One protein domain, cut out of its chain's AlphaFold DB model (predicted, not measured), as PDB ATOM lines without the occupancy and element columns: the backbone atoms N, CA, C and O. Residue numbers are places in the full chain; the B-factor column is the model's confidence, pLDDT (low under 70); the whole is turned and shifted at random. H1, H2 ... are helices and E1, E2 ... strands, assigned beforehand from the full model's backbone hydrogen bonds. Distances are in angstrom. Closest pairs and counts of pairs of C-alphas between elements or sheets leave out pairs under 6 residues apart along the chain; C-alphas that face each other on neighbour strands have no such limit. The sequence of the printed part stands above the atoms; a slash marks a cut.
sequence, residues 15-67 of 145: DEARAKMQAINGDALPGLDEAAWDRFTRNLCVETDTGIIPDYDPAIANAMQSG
ATOM      1  N   ASP A  15     -51.280  93.070   8.664       97.50
ATOM      2  CA  ASP A  15     -51.577  91.784   9.309       97.50
ATOM      3  C   ASP A  15     -51.606  90.643   8.291       97.50
ATOM      4  O   ASP A  15     -50.995  89.596   8.501       97.50
ATOM      5  N   GLU A  16     -52.256  90.861   7.145       97.50
ATOM      6  CA  GLU A  16     -52.278  89.888   6.054       97.50
ATOM      7  C   GLU A  16     -50.879  89.698   5.442       97.50
ATOM      8  O   GLU A  16     -50.483  88.570   5.143       97.50
ATOM      9  N   ALA A  17     -50.107  90.780   5.294       97.62
ATOM     10  CA  ALA A  17     -48.727  90.722   4.808       97.62
ATOM     11  C   ALA A  17     -47.839  89.880   5.736       97.62
ATOM     12  O   ALA A  17     -47.118  88.991   5.279       97.62
ATOM     13  N   ARG A  18     -47.947  90.105   7.048       98.00
ATOM     14  CA  ARG A  18     -47.219  89.358   8.078       98.00
ATOM     15  C   ARG A  18     -47.605  87.887   8.100       98.00
ATOM     16  O   ARG A  18     -46.720  87.036   8.109       98.00
ATOM     17  N   ALA A  19     -48.899  87.573   8.027       97.88
ATOM     18  CA  ALA A  19     -49.365  86.191   7.949       97.88
ATOM     19  C   ALA A  19     -48.810  85.468   6.706       97.88
ATOM     20  O   ALA A  19     -48.413  84.305   6.787       97.88
ATOM     21  N   LYS A  20     -48.715  86.158   5.560       97.44
ATOM     22  CA  LYS A  20     -48.077  85.611   4.351       97.44
ATOM     23  C   LYS A  20     -46.573  85.417   4.532       97.44
ATOM     24  O   LYS A  20     -46.067  84.365   4.152       97.44
ATOM     25  N   MET A  21     -45.863  86.373   5.135       97.19
ATOM     26  CA  MET A  21     -44.431  86.229   5.427       97.19
ATOM     27  C   MET A  21     -44.149  85.062   6.373       97.19
ATOM     28  O   MET A  21     -43.224  84.293   6.115       97.19
ATOM     29  N   GLN A  22     -44.973  84.886   7.407       97.50
ATOM     30  CA  GLN A  22     -44.922  83.741   8.317       97.50
ATOM     31  C   GLN A  22     -45.167  82.423   7.582       97.50
ATOM     32  O   GLN A  22     -44.420  81.471   7.775       97.50
ATOM     33  N   ALA A  23     -46.167  82.364   6.700       96.88
ATOM     34  CA  ALA A  23     -46.453  81.161   5.921       96.88
ATOM     35  C   ALA A  23     -45.318  80.790   4.948       96.88
ATOM     36  O   ALA A  23     -45.106  79.612   4.686       96.88
ATOM     37  N   ILE A  24     -44.599  81.780   4.410       94.50
ATOM     38  CA  ILE A  24     -43.488  81.562   3.472       94.50
ATOM     39  C   ILE A  24     -42.194  81.184   4.206       94.50
ATOM     40  O   ILE A  24     -41.468  80.315   3.739       94.50
ATOM     41  N   ASN A  25     -41.893  81.839   5.332       96.50
ATOM     42  CA  ASN A  25     -40.572  81.777   5.972       96.50
ATOM     43  C   ASN A  25     -40.569  81.057   7.329       96.50
ATOM     44  O   ASN A  25     -39.508  80.906   7.929       96.50
ATOM     45  N   GLY A  26     -41.729  80.643   7.845       96.00
ATOM     46  CA  GLY A  26     -41.879  80.124   9.209       96.00
ATOM     47  C   GLY A  26     -40.987  78.923   9.517       96.00
ATOM     48  O   GLY A  26     -40.401  78.869  10.596       96.00
ATOM     49  N   ASP A  27     -40.804  78.021   8.551       94.94
ATOM     50  CA  ASP A  27     -39.925  76.853   8.698       94.94
ATOM     51  C   ASP A  27     -38.445  77.261   8.842       94.94
ATOM     52  O   ASP A  27     -37.691  76.671   9.618       94.94
ATOM     53  N   ALA A  28     -38.020  78.316   8.139       96.00
ATOM     54  CA  ALA A  28     -36.659  78.839   8.220       96.00
ATOM     55  C   ALA A  28     -36.434  79.728   9.456       96.00
ATOM     56  O   ALA A  28     -35.301  79.849   9.922       96.00
ATOM     57  N   LEU A  29     -37.490  80.328  10.004       96.19
ATOM     58  CA  LEU A  29     -37.421  81.314  11.084       96.19
ATOM     59  C   LEU A  29     -38.248  80.883  12.313       96.19
ATOM     60  O   LEU A  29     -39.151  81.615  12.739       96.19
ATOM     61  N   PRO A  30     -37.967  79.712  12.919       95.12
ATOM     62  CA  PRO A  30     -38.671  79.306  14.124       95.12
ATOM     63  C   PRO A  30     -38.364  80.261  15.285       95.12
ATOM     64  O   PRO A  30     -37.289  80.859  15.382       95.12
ATOM     65  N   GLY A  31     -39.336  80.404  16.185       91.69
ATOM     66  CA  GLY A  31     -39.165  81.142  17.439       91.69
ATOM     67  C   GLY A  31     -39.154  82.669  17.323       91.69
ATOM     68  O   GLY A  31     -38.936  83.329  18.336       91.69
ATOM     69  N   LEU A  32     -39.400  83.251  16.142       95.12
ATOM     70  CA  LEU A  32     -39.637  84.694  16.024       95.12
ATOM     71  C   LEU A  32     -40.923  85.085  16.758       95.12
ATOM     72  O   LEU A  32     -41.979  84.484  16.543       95.12
ATOM     73  N   ASP A  33     -40.831  86.126  17.585       95.81
ATOM     74  CA  ASP A  33     -41.994  86.751  18.201       95.81
ATOM     75  C   ASP A  33     -42.730  87.677  17.218       95.81
ATOM     76  O   ASP A  33     -42.309  87.908  16.081       95.81
ATOM     77  N   GLU A  34     -43.873  88.198  17.658       96.12
ATOM     78  CA  GLU A  34     -44.716  89.065  16.839       96.12
ATOM     79  C   GLU A  34     -43.971  90.322  16.358       96.12
ATOM     80  O   GLU A  34     -44.048  90.676  15.181       96.12
ATOM     81  N   ALA A  35     -43.189  90.952  17.238       96.81
ATOM     82  CA  ALA A  35     -42.438  92.162  16.918       96.81
ATOM     83  C   ALA A  35     -41.308  91.900  15.905       96.81
ATOM     84  O   ALA A  35     -41.018  92.741  15.047       96.81
ATOM     85  N   ALA A  36     -40.662  90.736  15.974       96.50
ATOM     86  CA  ALA A  36     -39.681  90.297  14.992       96.50
ATOM     87  C   ALA A  36     -40.333  90.031  13.632       96.50
ATOM     88  O   ALA A  36     -39.799  90.475  12.615       96.50
ATOM     89  N   TRP A  37     -41.510  89.398  13.604       97.81
ATOM     90  CA  TRP A  37     -42.278  89.217  12.371       97.81
ATOM     91  C   TRP A  37     -42.753  90.538  11.763       97.81
ATOM     92  O   TRP A  37     -42.716  90.689  10.540       97.81
ATOM     93  N   ASP A  38     -43.138  91.514  12.585       97.75
ATOM     94  CA  ASP A  38     -43.479  92.861  12.120       97.75
ATOM     95  C   ASP A  38     -42.291  93.546  11.457       97.75
ATOM     96  O   ASP A  38     -42.409  94.066  10.346       97.75
ATOM     97  N   ARG A  39     -41.127  93.516  12.115       97.56
ATOM     98  CA  ARG A  39     -39.885  94.069  11.565       97.56
ATOM     99  C   ARG A  39     -39.512  93.380  10.255       97.56
ATOM    100  O   ARG A  39     -39.248  94.060   9.271       97.56
ATOM    101  N   PHE A  40     -39.532  92.049  10.231       97.56
ATOM    102  CA  PHE A  40     -39.222  91.257   9.043       97.56
ATOM    103  C   PHE A  40     -40.145  91.611   7.870       97.56
ATOM    104  O   PHE A  40     -39.676  91.897   6.772       97.56
ATOM    105  N   THR A  41     -41.453  91.689   8.121       98.06
ATOM    106  CA  THR A  41     -42.449  92.041   7.100       98.06
ATOM    107  C   THR A  41     -42.249  93.464   6.583       98.06
ATOM    108  O   THR A  41     -42.277  93.685   5.378       98.06
ATOM    109  N   ARG A  42     -41.995  94.435   7.469       97.44
ATOM    110  CA  ARG A  42     -41.744  95.836   7.084       97.44
ATOM    111  C   ARG A  42     -40.434  96.040   6.329       97.44
ATOM    112  O   ARG A  42     -40.341  96.978   5.551       97.44
ATOM    113  N   ASN A  43     -39.446  95.176   6.539       96.81
ATOM    114  CA  ASN A  43     -38.189  95.217   5.792       96.81
ATOM    115  C   ASN A  43     -38.321  94.650   4.369       96.81
ATOM    116  O   ASN A  43     -37.449  94.900   3.545       96.81
ATOM    117  N   LEU A  44     -39.364  93.860   4.094       96.25
ATOM    118  CA  LEU A  44     -39.544  93.144   2.824       96.25
ATOM    119  C   LEU A  44     -40.746  93.624   2.010       96.25
ATOM    120  O   LEU A  44     -40.931  93.182   0.874       96.25
ATOM    121  N   CYS A  45     -41.586  94.481   2.582       97.31
ATOM    122  CA  CYS A  45     -42.798  94.972   1.952       97.31
ATOM    123  C   CYS A  45     -42.904  96.490   2.031       97.31
ATOM    124  O   CYS A  45     -42.450  97.117   2.984       97.31
ATOM    125  N   VAL A  46     -43.622  97.049   1.064       96.31
ATOM    126  CA  VAL A  46     -43.963  98.464   0.975       96.31
ATOM    127  C   VAL A  46     -45.478  98.632   0.849       96.31
ATOM    128  O   VAL A  46     -46.177  97.802   0.261       96.31
ATOM    129  N   GLU A  47     -45.997  99.706   1.438       96.12
ATOM    130  CA  GLU A  47     -47.398 100.103   1.319       96.12
ATOM    131  C   GLU A  47     -47.609 100.959   0.066       96.12
ATOM    132  O   GLU A  47     -46.833 101.868  -0.224       96.12
ATOM    133  N   THR A  48     -48.669 100.661  -0.677       93.94
ATOM    134  CA  THR A  48     -49.079 101.367  -1.899       93.94
ATOM    135  C   THR A  48     -50.543 101.773  -1.797       93.94
ATOM    136  O   THR A  48     -51.279 101.243  -0.966       93.94
ATOM    137  N   ASP A  49     -51.012 102.609  -2.725       91.19
ATOM    138  CA  ASP A  49     -52.424 103.017  -2.811       91.19
ATOM    139  C   ASP A  49     -53.409 101.843  -2.929       91.19
ATOM    140  O   ASP A  49     -54.599 101.988  -2.652       91.19
ATOM    141  N   THR A  50     -52.934 100.671  -3.360       88.88
ATOM    142  CA  THR A  50     -53.775  99.482  -3.531       88.88
ATOM    143  C   THR A  50     -53.665  98.484  -2.382       88.88
ATOM    144  O   THR A  50     -54.521  97.610  -2.288       88.88
ATOM    145  N   GLY A  51     -52.665  98.618  -1.504       94.19
ATOM    146  CA  GLY A  51     -52.361  97.694  -0.408       94.19
ATOM    147  C   GLY A  51     -50.858  97.444  -0.247       94.19
ATOM    148  O   GLY A  51     -50.032  98.178  -0.789       94.19
ATOM    149  N   ILE A  52     -50.497  96.391   0.488       96.69
ATOM    150  CA  ILE A  52     -49.107  96.014   0.776       96.69
ATOM    151  C   ILE A  52     -48.583  95.060  -0.301       96.69
ATOM    152  O   ILE A  52     -49.239  94.067  -0.636       96.69
ATOM    153  N   ILE A  53     -47.387  95.339  -0.821       94.69
ATOM    154  CA  ILE A  53     -46.681  94.499  -1.799       94.69
ATOM    155  C   ILE A  53     -45.251  94.191  -1.336       94.69
ATOM    156  O   ILE A  53     -44.700  94.968  -0.558       94.69
ATOM    157  N   PRO A  54     -44.625  93.090  -1.791       94.81
ATOM    158  CA  PRO A  54     -43.190  92.895  -1.622       94.81
ATOM    159  C   PRO A  54     -42.407  94.032  -2.286       94.81
ATOM    160  O   PRO A  54     -42.740  94.438  -3.398       94.81
ATOM    161  N   ASP A  55     -41.375  94.532  -1.612       95.31
ATOM    162  CA  ASP A  55     -40.578  95.675  -2.068       95.31
ATOM    163  C   ASP A  55     -39.457  95.231  -3.022       95.31
ATOM    164  O   ASP A  55     -38.263  95.374  -2.763       95.31
ATOM    165  N   TYR A  56     -39.857  94.583  -4.114       91.50
ATOM    166  CA  TYR A  56     -38.985  94.216  -5.223       91.50
ATOM    167  C   TYR A  56     -39.801  94.102  -6.517       91.50
ATOM    168  O   TYR A  56     -41.015  93.908  -6.486       91.50
ATOM    169  N   ASP A  57     -39.140  94.199  -7.673       91.06
ATOM    170  CA  ASP A  57     -39.794  94.016  -8.973       91.06
ATOM    171  C   ASP A  57     -40.321  92.571  -9.131       91.06
ATOM    172  O   ASP A  57     -39.513  91.637  -9.193       91.06
ATOM    173  N   PRO A  58     -41.643  92.350  -9.277       86.56
ATOM    174  CA  PRO A  58     -42.212  91.012  -9.441       86.56
ATOM    175  C   PRO A  58     -41.613  90.207 -10.601       86.56
ATOM    176  O   PRO A  58     -41.636  88.974 -10.560       86.56
ATOM    177  N   ALA A  59     -41.046  90.865 -11.620       88.62
ATOM    178  CA  ALA A  59     -40.389  90.192 -12.735       88.62
ATOM    179  C   ALA A  59     -39.170  89.356 -12.305       88.62
ATOM    180  O   ALA A  59     -38.847  88.374 -12.979       88.62
ATOM    181  N   ILE A  60     -38.541  89.672 -11.165       87.31
ATOM    182  CA  ILE A  60     -37.440  88.884 -10.584       87.31
ATOM    183  C   ILE A  60     -37.893  87.442 -10.307       87.31
ATOM    184  O   ILE A  60     -37.158  86.493 -10.584       87.31
ATOM    185  N   ALA A  61     -39.130  87.251  -9.840       84.25
ATOM    186  CA  ALA A  61     -39.658  85.928  -9.511       84.25
ATOM    187  C   ALA A  61     -39.867  85.032 -10.746       84.25
ATOM    188  O   ALA A  61     -39.918  83.808 -10.612       84.25
ATOM    189  N   ASN A  62     -39.945  85.601 -11.955       83.62
ATOM    190  CA  ASN A  62     -40.125  84.825 -13.185       83.62
ATOM    191  C   ASN A  62     -38.942  83.878 -13.440       83.62
ATOM    192  O   ASN A  62     -39.144  82.769 -13.932       83.62
ATOM    193  N   ALA A  63     -37.723  84.272 -13.051       77.00
ATOM    194  CA  ALA A  63     -36.529  83.436 -13.191       77.00
ATOM    195  C   ALA A  63     -36.608  82.144 -12.359       77.00
ATOM    196  O   ALA A  63     -36.010  81.138 -12.725       77.00
ATOM    197  N   MET A  64     -37.374  82.151 -11.263       73.81
ATOM    198  CA  MET A  64     -37.581  80.969 -10.421       73.81
ATOM    199  C   MET A  64     -38.691  80.048 -10.946       73.81
ATOM    200  O   MET A  64     -38.762  78.887 -10.551       73.81
ATOM    201  N   GLN A  65     -39.569  80.544 -11.824       72.25
ATOM    202  CA  GLN A  65     -40.701  79.778 -12.360       72.25
ATOM    203  C   GLN A  65     -40.311  78.885 -13.539       72.25
ATOM    204  O   GLN A  65     -40.984  77.885 -13.781       72.25
ATOM    205  N   SER A  66     -39.243  79.228 -14.264       65.62
ATOM    206  CA  SER A  66     -38.828  78.479 -15.453       65.62
ATOM    207  C   SER A  66     -38.245  77.105 -15.133       65.62
ATOM    208  O   SER A  66     -38.200  76.284 -16.031       65.62
ATOM    209  N   GLY A  67     -37.826  76.824 -13.889       57.34
ATOM    210  CA  GLY A  67     -37.497  75.475 -13.389       57.34
ATOM    211  C   GLY A  67     -36.407  74.687 -14.138       57.34
ATOM    212  O   GLY A  67     -36.155  73.535 -13.798       57.34
TER     213      GLY A  67
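This is residues 15 to 67 of the 145 residues of a protein of Kordiimonadales bacterium JCM 17846 (UniProt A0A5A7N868). A small strand hairpin, E1 and E2, joins two helices packed crosswise, H1 and H2, to a third helix, H3, which sticks out free. The hairpin has E2 beside the first part of H1. The 53 printed residues hold three named helices and two named strands in the order H1, H2, E1, E2, H3; the sheet, E1 - E2, is antiparallel and the class is mixed, helices and strands. The whole is only just loose, close to compact, with a radius of gyration of the C-alphas of 12.4 A, and is flat, spanning 34 by 31 by 15 A.

E1, residues 45 to 48, and E2, residues 51 to 54, form an antiparallel hairpin at 146 degrees; N 46 and O 53 are within hydrogen-bond range at 2.9 A, as are N 48 and O 51 at 2.8 A. The closest C-alphas of E2 and H1, residues 15 to 25, are those of Ile 52 and Ala 17, 6.7 A apart. H1 touches H2, residues 34 to 44, about perpendicular at 85 degrees; their closest C-alphas, of Arg 18 and Thr 41, are 5.6 A apart. H3, residues 58 to 65, is apart from H1, H2 and E1. Every O i to N i+4 pair is within hydrogen-bond range in H1 and H2; in H3 1 of 4 is, beside 5 of 5 O i to N i+3 pairs.

E1 measures 9.8 A and E2 10.4 A. H1 begins at C-alpha 15 (-51.577, 91.784, 9.309) and is 15.2 A long; H2 is 15.5 A. H3, 11.7 A, ends at C-alpha 65 (-40.701, 79.778, -12.360).

The C-alphas farthest apart, of Ala 35 and Ser 66, are 35.3 A apart. Residues 57 to 67, of which 58 to 65 belong to H3, stand free. The printed part has no cut and no long link. Residues 66 to 67 have pLDDT under 70.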